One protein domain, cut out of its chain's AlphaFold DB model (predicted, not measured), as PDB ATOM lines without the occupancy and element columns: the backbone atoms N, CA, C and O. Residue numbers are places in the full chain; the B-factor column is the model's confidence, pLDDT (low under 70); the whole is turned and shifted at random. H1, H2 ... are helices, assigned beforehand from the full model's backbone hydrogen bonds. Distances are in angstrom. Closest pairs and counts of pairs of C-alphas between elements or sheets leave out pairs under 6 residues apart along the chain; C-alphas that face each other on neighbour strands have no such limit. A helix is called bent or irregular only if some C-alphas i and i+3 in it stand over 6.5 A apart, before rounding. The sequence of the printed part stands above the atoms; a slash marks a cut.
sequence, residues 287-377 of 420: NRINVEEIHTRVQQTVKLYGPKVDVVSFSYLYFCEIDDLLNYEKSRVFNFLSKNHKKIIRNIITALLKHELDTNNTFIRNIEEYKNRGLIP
ATOM      1  N   ASN A 287     102.245  93.757 133.191       59.59
ATOM      2  CA  ASN A 287     101.069  94.461 133.678       59.59
ATOM      3  C   ASN A 287     101.527  95.739 134.380       59.59
ATOM      4  O   ASN A 287     102.307  95.665 135.329       59.59
ATOM      5  N   ARG A 288     101.041  96.892 133.895       71.06
ATOM      6  CA  ARG A 288     101.272  98.223 134.480       71.06
ATOM      7  C   ARG A 288     101.241  98.151 136.002       71.06
ATOM      8  O   ARG A 288     100.229  97.735 136.575       71.06
ATOM      9  N   ILE A 289     102.338  98.548 136.634       83.62
ATOM     10  CA  ILE A 289     102.454  98.476 138.086       83.62
ATOM     11  C   ILE A 289     101.722  99.686 138.646       83.62
ATOM     12  O   ILE A 289     102.035 100.832 138.325       83.62
ATOM     13  N   ASN A 290     100.738  99.444 139.504       91.88
ATOM     14  CA  ASN A 290     100.002 100.541 140.108       91.88
ATOM     15  C   ASN A 290     100.888 101.318 141.112       91.88
ATOM     16  O   ASN A 290     101.749 100.748 141.787       91.88
ATOM     17  N   VAL A 291     100.642 102.623 141.255       96.06
ATOM     18  CA  VAL A 291     101.339 103.540 142.175       96.06
ATOM     19  C   VAL A 291     101.352 102.992 143.608       96.06
ATOM     20  O   VAL A 291     102.375 103.084 144.294       96.06
ATOM     21  N   GLU A 292     100.253 102.385 144.064       95.69
ATOM     22  CA  GLU A 292     100.154 101.758 145.388       95.69
ATOM     23  C   GLU A 292     101.076 100.540 145.547       95.69
ATOM     24  O   GLU A 292     101.629 100.322 146.630       95.69
ATOM     25  N   GLU A 293     101.289  99.760 144.487       95.50
ATOM     26  CA  GLU A 293     102.178  98.597 144.530       95.50
ATOM     27  C   GLU A 293     103.642  99.039 144.620       95.50
ATOM     28  O   GLU A 293     104.379  98.557 145.487       95.50
ATOM     29  N   ILE A 294     104.042 100.025 143.807       96.81
ATOM     30  CA  ILE A 294     105.370 100.648 143.911       96.81
ATOM     31  C   ILE A 294     105.571 101.180 145.333       96.81
ATOM     32  O   ILE A 294     106.604 100.911 145.954       96.81
ATOM     33  N   HIS A 295     104.573 101.881 145.888       97.94
ATOM     34  CA  HIS A 295     104.653 102.404 147.250       97.94
ATOM     35  C   HIS A 295     104.852 101.302 148.291       97.94
ATOM     36  O   HIS A 295     105.710 101.435 149.162       97.94
ATOM     37  N   THR A 296     104.091 100.215 148.186       96.88
ATOM     38  CA  THR A 296     104.154  99.090 149.124       96.88
ATOM     39  C   THR A 296     105.548  98.468 149.137       96.88
ATOM     40  O   THR A 296     106.123  98.278 150.209       96.88
ATOM     41  N   ARG A 297     106.152  98.254 147.962       96.19
ATOM     42  CA  ARG A 297     107.526  97.735 147.845       96.19
ATOM     43  C   ARG A 297     108.568  98.692 148.401       96.19
ATOM     44  O   ARG A 297     109.507  98.266 149.075       96.19
ATOM     45  N   VAL A 298     108.391  99.992 148.158       97.19
ATOM     46  CA  VAL A 298     109.282 101.014 148.719       97.19
ATOM     47  C   VAL A 298     109.228 100.965 150.244       97.19
ATOM     48  O   VAL A 298     110.275 100.953 150.885       97.19
ATOM     49  N   GLN A 299     108.036 100.865 150.836       97.50
ATOM     50  CA  GLN A 299     107.875 100.756 152.289       97.50
ATOM     51  C   GLN A 299     108.461  99.457 152.850       97.50
ATOM     52  O   GLN A 299     109.122  99.492 153.885       97.50
ATOM     53  N   GLN A 300     108.275  98.323 152.167       96.62
ATOM     54  CA  GLN A 300     108.892  97.049 152.550       96.62
ATOM     55  C   GLN A 300     110.420  97.158 152.563       96.62
ATOM     56  O   GLN A 300     111.053  96.816 153.557       96.62
ATOM     57  N   THR A 301     111.002  97.726 151.507       95.62
ATOM     58  CA  THR A 301     112.448  97.962 151.401       95.62
ATOM     59  C   THR A 301     112.937  98.870 152.530       95.62
ATOM     60  O   THR A 301     113.887  98.544 153.235       95.62
ATOM     61  N   VAL A 302     112.245  99.984 152.776       96.25
ATOM     62  CA  VAL A 302     112.578 100.901 153.875       96.25
ATOM     63  C   VAL A 302     112.473 100.215 155.238       96.25
ATOM     64  O   VAL A 302     113.306 100.459 156.105       96.25
ATOM     65  N   LYS A 303     111.488  99.337 155.443       96.12
ATOM     66  CA  LYS A 303     111.333  98.578 156.690       96.12
ATOM     67  C   LYS A 303     112.476  97.581 156.900       96.12
ATOM     68  O   LYS A 303     112.928  97.432 158.030       96.12
ATOM     69  N   LEU A 304     112.942  96.930 155.833       95.31
ATOM     70  CA  LEU A 304     114.027  95.944 155.881       95.31
ATOM     71  C   LEU A 304     115.396  96.592 156.126       95.31
ATOM     72  O   LEU A 304     116.148  96.139 156.983       95.31
ATOM     73  N   TYR A 305     115.713  97.666 155.401       92.62
ATOM     74  CA  TYR A 305     117.033  98.312 155.448       92.62
ATOM     75  C   TYR A 305     117.099  99.503 156.425       92.62
ATOM     76  O   TYR A 305     118.175 100.041 156.712       92.62
ATOM     77  N   GLY A 306     115.953  99.920 156.970       90.81
ATOM     78  CA  GLY A 306     115.845 100.990 157.955       90.81
ATOM     79  C   GLY A 306     116.306 102.345 157.398       90.81
ATOM     80  O   GLY A 306     115.964 102.698 156.277       90.81
ATOM     81  N   PRO A 307     117.072 103.152 158.154       87.50
ATOM     82  CA  PRO A 307     117.557 104.453 157.686       87.50
ATOM     83  C   PRO A 307     118.763 104.368 156.734       87.50
ATOM     84  O   PRO A 307     119.123 105.376 156.126       87.50
ATOM     85  N   LYS A 308     119.403 103.197 156.606       90.94
ATOM     86  CA  LYS A 308     120.626 102.995 155.807       90.94
ATOM     87  C   LYS A 308     120.339 102.590 154.357       90.94
ATOM     88  O   LYS A 308     121.212 102.035 153.701       90.94
ATOM     89  N   VAL A 309     119.130 102.855 153.863       92.75
ATOM     90  CA  VAL A 309     118.761 102.525 152.484       92.75
ATOM     91  C   VAL A 309     119.634 103.299 151.505       92.75
ATOM     92  O   VAL A 309     119.791 104.520 151.621       92.75
ATOM     93  N   ASP A 310     120.165 102.585 150.523       93.75
ATOM     94  CA  ASP A 310     120.963 103.119 149.430       93.75
ATOM     95  C   ASP A 310     120.281 102.880 148.072       93.75
ATOM     96  O   ASP A 310     119.130 102.448 147.984       93.75
ATOM     97  N   VAL A 311     120.979 103.209 146.984       92.50
ATOM     98  CA  VAL A 311     120.466 103.009 145.619       92.50
ATOM     99  C   VAL A 311     120.286 101.520 145.302       92.50
ATOM    100  O   VAL A 311     119.317 101.155 144.640       92.50
ATOM    101  N   VAL A 312     121.184 100.661 145.795       93.94
ATOM    102  CA  VAL A 312     121.180  99.213 145.523       93.94
ATOM    103  C   VAL A 312     119.948  98.549 146.131       93.94
ATOM    104  O   VAL A 312     119.318  97.703 145.494       93.94
ATOM    105  N   SER A 313     119.546  99.004 147.316       95.06
ATOM    106  CA  SER A 313     118.335  98.553 148.005       95.06
ATOM    107  C   SER A 313     117.068  98.775 147.165       95.06
ATOM    108  O   SER A 313     116.127  97.992 147.238       95.06
ATOM    109  N   PHE A 314     117.054  99.814 146.324       96.25
ATOM    110  CA  PHE A 314     115.959 100.131 145.402       96.25
ATOM    111  C   PHE A 314     116.213  99.665 143.960       96.25
ATOM    112  O   PHE A 314     115.540 100.130 143.039       96.25
ATOM    113  N   SER A 315     117.154  98.742 143.735       94.12
ATOM    114  CA  SER A 315     117.492  98.241 142.391       94.12
ATOM    115  C   SER A 315     116.288  97.680 141.627       94.12
ATOM    116  O   SER A 315     116.219  97.811 140.407       94.12
ATOM    117  N   TYR A 316     115.289  97.139 142.328       94.56
ATOM    118  CA  TYR A 316     114.074  96.628 141.697       94.56
ATOM    119  C   TYR A 316     113.276  97.706 140.936       94.56
ATOM    120  O   TYR A 316     112.533  97.376 140.015       94.56
ATOM    121  N   LEU A 317     113.435  98.992 141.279       96.06
ATOM    122  CA  LEU A 317     112.759 100.089 140.582       96.06
ATOM    123  C   LEU A 317     113.265 100.271 139.145       96.06
ATOM    124  O   LEU A 317     112.534 100.822 138.329       96.06
ATOM    125  N   TYR A 318     114.465  99.788 138.801       94.69
ATOM    126  CA  TYR A 318     114.956  99.823 137.417       94.69
ATOM    127  C   TYR A 318     114.140  98.934 136.466       94.69
ATOM    128  O   TYR A 318     114.232  99.114 135.255       94.69
ATOM    129  N   PHE A 319     113.338  98.005 136.998       93.25
ATOM    130  CA  PHE A 319     112.439  97.157 136.213       93.25
ATOM    131  C   PHE A 319     111.038  97.753 136.036       93.25
ATOM    132  O   PHE A 319     110.238  97.203 135.285       93.25
ATOM    133  N   CYS A 320     110.713  98.850 136.726       94.31
ATOM    134  CA  CYS A 320     109.429  99.519 136.557       94.31
ATOM    135  C   CYS A 320     109.410 100.338 135.263       94.31
ATOM    136  O   CYS A 320     110.423 100.927 134.871       94.31
ATOM    137  N   GLU A 321     108.235 100.456 134.641       94.69
ATOM    138  CA  GLU A 321     108.055 101.434 133.575       94.69
ATOM    139  C   GLU A 321     108.308 102.840 134.124       94.69
ATOM    140  O   GLU A 321     107.840 103.240 135.193       94.69
ATOM    141  N   ILE A 322     109.072 103.622 133.370       95.88
ATOM    142  CA  ILE A 322     109.450 104.975 133.770       95.88
ATOM    143  C   ILE A 322     108.239 105.920 133.848       95.88
ATOM    144  O   ILE A 322     108.254 106.845 134.656       95.88
ATOM    145  N   ASP A 323     107.157 105.650 133.106       95.81
ATOM    146  CA  ASP A 323     105.859 106.319 133.282       95.81
ATOM    147  C   ASP A 323     105.259 106.070 134.668       95.81
ATOM    148  O   ASP A 323     104.852 107.018 135.347       95.81
ATOM    149  N   ASP A 324     105.252 104.818 135.120       96.38
ATOM    150  CA  ASP A 324     104.719 104.445 136.430       96.38
ATOM    151  C   ASP A 324     105.547 105.082 137.552       96.38
ATOM    152  O   ASP A 324     104.991 105.612 138.515       96.38
ATOM    153  N   LEU A 325     106.874 105.141 137.396       97.19
ATOM    154  CA  LEU A 325     107.752 105.829 138.348       97.19
ATOM    155  C   LEU A 325     107.540 107.348 138.374       97.19
ATOM    156  O   LEU A 325     107.571 107.955 139.446       97.19
ATOM    157  N   LEU A 326     107.316 107.977 137.219       96.94
ATOM    158  CA  LEU A 326     107.004 109.406 137.136       96.94
ATOM    159  C   LEU A 326     105.652 109.722 137.785       96.94
ATOM    160  O   LEU A 326     105.528 110.717 138.504       96.94
ATOM    161  N   ASN A 327     104.650 108.870 137.569       96.75
ATOM    162  CA  ASN A 327     103.349 108.969 138.228       96.75
ATOM    163  C   ASN A 327     103.477 108.754 139.738       96.75
ATOM    164  O   ASN A 327     102.893 109.500 140.526       96.75
ATOM    165  N   TYR A 328     104.300 107.789 140.146       98.00
ATOM    166  CA  TYR A 328     104.618 107.540 141.541       98.00
ATOM    167  C   TYR A 328     105.284 108.754 142.195       98.00
ATOM    168  O   TYR A 328     104.829 109.181 143.253       98.00
ATOM    169  N   GLU A 329     106.281 109.382 141.566       97.94
ATOM    170  CA  GLU A 329     106.913 110.599 142.094       97.94
ATOM    171  C   GLU A 329     105.912 111.756 142.274       97.94
ATOM    172  O   GLU A 329     105.998 112.506 143.249       97.94
ATOM    173  N   LYS A 330     104.945 111.894 141.358       97.38
ATOM    174  CA  LYS A 330     103.889 112.922 141.411       97.38
ATOM    175  C   LYS A 330     102.785 112.603 142.431       97.38
ATOM    176  O   LYS A 330     101.973 113.471 142.752       97.38
ATOM    177  N   SER A 331     102.736 111.374 142.943       98.12
ATOM    178  CA  SER A 331     101.689 110.914 143.853       98.12
ATOM    179  C   SER A 331     101.785 111.543 145.250       98.12
ATOM    180  O   SER A 331     102.850 111.933 145.736       98.12
ATOM    181  N   ARG A 332     100.653 111.578 145.965       98.06
ATOM    182  CA  ARG A 332     100.623 112.020 147.370       98.06
ATOM    183  C   ARG A 332     101.395 111.072 148.286       98.06
ATOM    184  O   ARG A 332     102.027 111.537 149.229       98.06
ATOM    185  N   VAL A 333     101.380 109.768 147.998       97.94
ATOM    186  CA  VAL A 333     102.040 108.760 148.842       97.94
ATOM    187  C   VAL A 333     103.561 108.909 148.840       97.94
ATOM    188  O   VAL A 333     104.205 108.738 149.874       97.94
ATOM    189  N   PHE A 334     104.140 109.345 147.720       98.25
ATOM    190  CA  PHE A 334     105.560 109.677 147.633       98.25
ATOM    191  C   PHE A 334     105.955 110.818 148.580       98.25
ATOM    192  O   PHE A 334     107.036 110.796 149.170       98.25
ATOM    193  N   ASN A 335     105.060 111.786 148.813       97.75
ATOM    194  CA  ASN A 335     105.317 112.908 149.716       97.75
ATOM    195  C   ASN A 335     105.431 112.505 151.194       97.75
ATOM    196  O   ASN A 335     106.024 113.265 151.958       97.75
ATOM    197  N   PHE A 336     104.986 111.311 151.590       97.38
ATOM    198  CA  PHE A 336     105.191 110.800 152.951       97.38
ATOM    199  C   PHE A 336     106.557 110.134 153.164       97.38
ATOM    200  O   PHE A 336     106.941 109.870 154.300       97.38
ATOM    201  N   LEU A 337     107.332 109.888 152.101       96.69
ATOM    202  CA  LEU A 337     108.672 109.318 152.235       96.69
ATOM    203  C   LEU A 337     109.665 110.302 152.870       96.69
ATOM    204  O   LEU A 337     109.564 111.528 152.718       96.69
ATOM    205  N   SER A 338     110.693 109.749 153.518       96.44
ATOM    206  CA  SER A 338     111.817 110.531 154.039       96.44
ATOM    207  C   SER A 338     112.542 111.275 152.907       96.44
ATOM    208  O   SER A 338     112.565 110.836 151.751       96.44
ATOM    209  N   LYS A 339     113.182 112.406 153.233       97.12
ATOM    210  CA  LYS A 339     113.953 113.204 152.261       97.12
ATOM    211  C   LYS A 339     115.031 112.370 151.559       97.12
ATOM    212  O   LYS A 339     115.248 112.554 150.364       97.12
ATOM    213  N   ASN A 340     115.667 111.447 152.285       95.94
ATOM    214  CA  ASN A 340     116.694 110.568 151.730       95.94
ATOM    215  C   ASN A 340     116.105 109.590 150.702       95.94
ATOM    216  O   ASN A 340     116.581 109.532 149.572       95.94
ATOM    217  N   HIS A 341     115.013 108.897 151.043       96.56
ATOM    218  CA  HIS A 341     114.387 107.924 150.137       96.56
ATOM    219  C   HIS A 341     113.859 108.604 148.868       96.56
ATOM    220  O   HIS A 341     114.108 108.131 147.763       96.56
ATOM    221  N   LYS A 342     113.228 109.781 149.006       97.69
ATOM    222  CA  LYS A 342     112.802 110.598 147.856       97.69
ATOM    223  C   LYS A 342     113.967 110.942 146.935       97.69
ATOM    224  O   LYS A 342     113.827 110.856 145.720       97.69
ATOM    225  N   LYS A 343     115.109 111.348 147.502       97.25
ATOM    226  CA  LYS A 343     116.314 111.688 146.734       97.25
ATOM    227  C   LYS A 343     116.823 110.478 145.949       97.25
ATOM    228  O   LYS A 343     117.112 110.619 144.767       97.25
ATOM    229  N   ILE A 344     116.892 109.305 146.577       97.19
ATOM    230  CA  ILE A 344     117.354 108.076 145.917       97.19
ATOM    231  C   ILE A 344     116.438 107.712 144.743       97.19
ATOM    232  O   ILE A 344     116.916 107.536 143.626       97.19
ATOM    233  N   ILE A 345     115.123 107.691 144.963       97.81
ATOM    234  CA  ILE A 345     114.151 107.346 143.917       97.81
ATOM    235  C   ILE A 345     114.205 108.363 142.765       97.81
ATOM    236  O   ILE A 345     114.254 107.977 141.600       97.81
ATOM    237  N   ARG A 346     114.310 109.665 143.064       98.06
ATOM    238  CA  ARG A 346     114.509 110.714 142.045       98.06
ATOM    239  C   ARG A 346     115.776 110.527 141.226       98.06
ATOM    240  O   ARG A 346     115.760 110.795 140.024       98.06
ATOM    241  N   ASN A 347     116.857 110.080 141.858       97.19
ATOM    242  CA  ASN A 347     118.105 109.788 141.164       97.19
ATOM    243  C   ASN A 347     117.932 108.599 140.211       97.19
ATOM    244  O   ASN A 347     118.392 108.684 139.077       97.19
ATOM    245  N   ILE A 348     117.219 107.546 140.630       97.56
ATOM    246  CA  ILE A 348     116.893 106.395 139.771       97.56
ATOM    247  C   ILE A 348     116.070 106.847 138.559       97.56
ATOM    248  O   ILE A 348     116.462 106.580 137.426       97.56
ATOM    249  N   ILE A 349     114.996 107.620 138.766       97.81
ATOM    250  CA  ILE A 349     114.166 108.149 137.666       97.81
ATOM    251  C   ILE A 349     115.003 109.010 136.712       97.81
ATOM    252  O   ILE A 349     114.917 108.874 135.494       97.81
ATOM    253  N   THR A 350     115.857 109.878 137.255       97.44
ATOM    254  CA  THR A 350     116.749 110.731 136.455       97.44
ATOM    255  C   THR A 350     117.753 109.905 135.647       97.44
ATOM    256  O   THR A 350     118.018 110.232 134.492       97.44
ATOM    257  N   ALA A 351     118.283 108.819 136.216       96.88
ATOM    258  CA  ALA A 351     119.180 107.905 135.516       96.88
ATOM    259  C   ALA A 351     118.465 107.168 134.372       96.88
ATOM    260  O   ALA A 351     119.005 107.098 133.269       96.88
ATOM    261  N   LEU A 352     117.236 106.694 134.603       96.62
ATOM    262  CA  LEU A 352     116.404 106.060 133.578       96.62
ATOM    263  C   LEU A 352     116.067 107.035 132.439       96.62
ATOM    264  O   LEU A 352     116.227 106.692 131.271       96.62
ATOM    265  N   LEU A 353     115.694 108.278 132.759       96.69
ATOM    266  CA  LEU A 353     115.422 109.315 131.754       96.69
ATOM    267  C   LEU A 353     116.672 109.675 130.948       96.69
ATOM    268  O   LEU A 353     116.590 109.893 129.743       96.69
ATOM    269  N   LYS A 354     117.838 109.730 131.600       95.62
ATOM    270  CA  LYS A 354     119.121 109.957 130.925       95.62
ATOM    271  C   LYS A 354     119.433 108.820 129.950       95.62
ATOM    272  O   LYS A 354     119.800 109.089 128.812       95.62
ATOM    273  N   HIS A 355     119.241 107.571 130.372       95.12
ATOM    274  CA  HIS A 355     119.423 106.402 129.514       95.12
ATOM    275  C   HIS A 355     118.459 106.407 128.318       95.12
ATOM    276  O   HIS A 355     118.872 106.155 127.186       95.12
ATOM    277  N   GLU A 356     117.187 106.746 128.543       94.94
ATOM    278  CA  GLU A 356     116.180 106.884 127.487       94.94
ATOM    279  C   GLU A 356     116.572 107.966 126.469       94.94
ATOM    280  O   GLU A 356     116.485 107.737 125.262       94.94
ATOM    281  N   LEU A 357     117.058 109.116 126.948       94.19
ATOM    282  CA  LEU A 357     117.525 110.226 126.116       94.19
ATOM    283  C   LEU A 357     118.753 109.846 125.276       94.19
ATOM    284  O   LEU A 357     118.880 110.270 124.127       94.19
ATOM    285  N   ASP A 358     119.658 109.051 125.840       92.25
ATOM    286  CA  ASP A 358     120.875 108.612 125.160       92.25
ATOM    287  C   ASP A 358     120.577 107.564 124.080       92.25
ATOM    288  O   ASP A 358     121.134 107.635 122.982       92.25
ATOM    289  N   THR A 359     119.673 106.630 124.381       91.94
ATOM    290  CA  THR A 359     119.371 105.465 123.537       91.94
ATOM    291  C   THR A 359     118.446 105.811 122.374       91.94
ATOM    292  O   THR A 359     118.645 105.340 121.255       91.94
ATOM    293  N   ASN A 360     117.432 106.646 122.609       90.44
ATOM    294  CA  ASN A 360     116.410 106.920 121.604       90.44
ATOM    295  C   ASN A 360     116.780 108.108 120.719       90.44
ATOM    296  O   ASN A 360     117.288 109.127 121.181       90.44
ATOM    297  N   ASN A 361     116.475 108.004 119.426       86.94
ATOM    298  CA  ASN A 361     116.704 109.092 118.470       86.94
ATOM    299  C   ASN A 361     115.654 110.209 118.563       86.94
ATOM    300  O   ASN A 361     115.914 111.329 118.119       86.94
ATOM    301  N   THR A 362     114.495 109.908 119.144       90.44
ATOM    302  CA  THR A 362     113.360 110.815 119.334       90.44
ATOM    303  C   THR A 362     113.027 110.937 120.813       90.44
ATOM    304  O   THR A 362     113.217 109.991 121.578       90.44
ATOM    305  N   PHE A 363     112.498 112.090 121.215       91.06
ATOM    306  CA  PHE A 363     111.979 112.273 122.566       91.06
ATOM    307  C   PHE A 363     110.683 111.478 122.704       91.06
ATOM    308  O   PHE A 363     109.698 111.775 122.035       91.06
ATOM    309  N   ILE A 364     110.700 110.443 123.543       92.38
ATOM    310  CA  ILE A 364     109.503 109.644 123.839       92.38
ATOM    311  C   ILE A 364     108.560 110.439 124.751       92.38
ATOM    312  O   ILE A 364     107.341 110.306 124.666       92.38
ATOM    313  N   ARG A 365     109.123 111.289 125.618       92.62
ATOM    314  CA  ARG A 365     108.395 112.012 126.666       92.62
ATOM    315  C   ARG A 365     108.354 113.509 126.409       92.62
ATOM    316  O   ARG A 365     109.068 114.043 125.561       92.62
ATOM    317  N   ASN A 366     107.539 114.196 127.206       94.31
ATOM    318  CA  ASN A 366     107.472 115.651 127.203       94.31
ATOM    319  C   ASN A 366     108.859 116.255 127.502       94.31
ATOM    320  O   ASN A 366     109.472 115.947 128.525       94.31
ATOM    321  N   ILE A 367     109.319 117.142 126.615       94.06
ATOM    322  CA  ILE A 367     110.611 117.839 126.695       94.06
ATOM    323  C   ILE A 367     110.794 118.545 128.051       94.06
ATOM    324  O   ILE A 367     111.899 118.553 128.602       94.06
ATOM    325  N   GLU A 368     109.715 119.084 128.625       94.25
ATOM    326  CA  GLU A 368     109.772 119.825 129.887       94.25
ATOM    327  C   GLU A 368     110.179 118.927 131.068       94.25
ATOM    328  O   GLU A 368     110.847 119.394 131.987       94.25
ATOM    329  N   GLU A 369     109.879 117.622 131.029       94.88
ATOM    330  CA  GLU A 369     110.289 116.674 132.077       94.88
ATOM    331  C   GLU A 369     111.820 116.523 132.122       94.88
ATOM    332  O   GLU A 369     112.426 116.581 133.194       94.88
ATOM    333  N   TYR A 370     112.480 116.414 130.964       96.00
ATOM    334  CA  TYR A 370     113.944 116.346 130.901       96.00
ATOM    335  C   TYR A 370     114.598 117.682 131.283       96.00
ATOM    336  O   TYR A 370     115.651 117.702 131.925       96.00
ATOM    337  N   LYS A 371     113.979 118.806 130.903       94.81
ATOM    338  CA  LYS A 371     114.466 120.156 131.215       94.81
ATOM    339  C   LYS A 371     114.380 120.466 132.708       94.81
ATOM    340  O   LYS A 371     115.369 120.909 133.286       94.81
ATOM    341  N   ASN A 372     113.257 120.142 133.351       95.00
ATOM    342  CA  ASN A 372     113.067 120.311 134.797       95.00
ATOM    343  C   ASN A 372     114.091 119.518 135.623       95.00
ATOM    344  O   ASN A 372     114.418 119.904 136.743       95.00
ATOM    345  N   ARG A 373     114.635 118.435 135.058       95.62
ATOM    346  CA  ARG A 373     115.681 117.609 135.678       95.62
ATOM    347  C   ARG A 373     117.104 117.995 135.281       95.62
ATOM    348  O   ARG A 373     118.047 117.338 135.713       95.62
ATOM    349  N   GLY A 374     117.280 119.023 134.451       95.25
ATOM    350  CA  GLY A 374     118.595 119.450 133.968       95.25
ATOM    351  C   GLY A 374     119.288 118.435 133.053       95.25
ATOM    352  O   GLY A 374     120.503 118.496 132.887       95.25
ATOM    353  N   LEU A 375     118.540 117.499 132.456       95.94
ATOM    354  CA  LEU A 375     119.075 116.536 131.484       95.94
ATOM    355  C   LEU A 375     119.287 117.181 130.111       95.94
ATOM    356  O   LEU A 375     120.169 116.778 129.352       95.94
ATOM    357  N   ILE A 376     118.487 118.204 129.810       95.06
ATOM    358  CA  ILE A 376     118.613 119.031 128.617       95.06
ATOM    359  C   ILE A 376     119.298 120.349 128.992       95.06
ATOM    360  O   ILE A 376     118.907 120.982 129.976       95.06
ATOM    361  N   PRO A 377     120.299 120.801 128.216       91.44
ATOM    362  CA  PRO A 377     120.903 122.105 128.435       91.44
ATOM    363  C   PRO A 377     119.884 123.221 128.198       91.44
ATOM    364  O   PRO A 377     119.240 123.271 127.154       91.44
TER     365      PRO A 377
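This is residues 287 to 377 of the 420 residues of an uncharacterized protein of Glomus cerebriforme (UniProt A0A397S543). One long helix, H5, is the backbone of this model; H2 and H3 pack on its residues 345 to 353, and the kinked H1 packs on H2 and H3 near the other end of H5 from H6. The short H6 follows a loop past the last residue of H5 and folds back beside it, while residues 358 to 363 stick out. The printed part has 91 residues with six named helices, H1 to H6 in chain order, and no named strand: the class is all helix. It is compact, with a radius of gyration of the C-alphas of 13.4 A, and spans 40 by 27 by 22 A.

Begin at H1, residues 291 to 308, which has a kink of 58 degrees near residue 302 and is irregular, with C-alphas 304 and 307 9.4 A apart. Next comes H2, residues 312 to 319, also irregular, with C-alphas 313 and 316 7.9 A apart. H1 and H2 form a helical hairpin: they touch, the closest C-alphas being those of Thr 301 and Ser 313 at 6.8 A, with a shallow tilt of 18 degrees, opposite ways. Residues 291 to 295 of H1 touch H3, residues 322 to 330, about perpendicular at 75 degrees; the closest C-alphas are those of Val 291 and Tyr 328, 5.2 A apart. H4, residues 333 to 336, is close to H1 but not clearly touching, with the C-alphas of His 295 and Val 333 closest at 7.1 A. Now look at H5, residues 339 to 359. It touches H2 at a steep tilt of 42 degrees, the same way, the C-alphas of Tyr 318 and Ile 348 being closest at 7.2 A. It touches H3 at a shallow tilt of 32 degrees, only just short of steep, opposite ways, with the C-alphas of Leu 325 and Ile 349 closest at 6.9 A. H6, residues 367 to 372, is close to H5 but not clearly touching, with the C-alphas of Leu 353 and Tyr 370 closest at 7.2 A; H6 and H1 are apart. In H3, H5 and H6 every O i to N i+4 pair is within hydrogen-bond range; H1 has 12 of 14, H2 has 0 of 4 but 4 of 5 O i to N i+3 pairs, and H4 is too short for an i+4 pair.

Find C-alpha 291 at (101.339, 103.540, 142.175); from there H1 runs 23.6 A. H2 measures 12.9 A, H3 12.3 A and H4 5.6 A. H5 runs 30.2 A from C-alpha 339 at (113.953, 113.204, 152.261), and H6 runs 8.8 A to C-alpha 372 at (113.067, 120.311, 134.797).

The C-alphas farthest apart are those of Gly 306 and Asn 361, at 40.3 A. The printed part has no cut; the link from H5 to H6 is short, the other links between named helices are tight, and residue 287 has a pLDDT under 70.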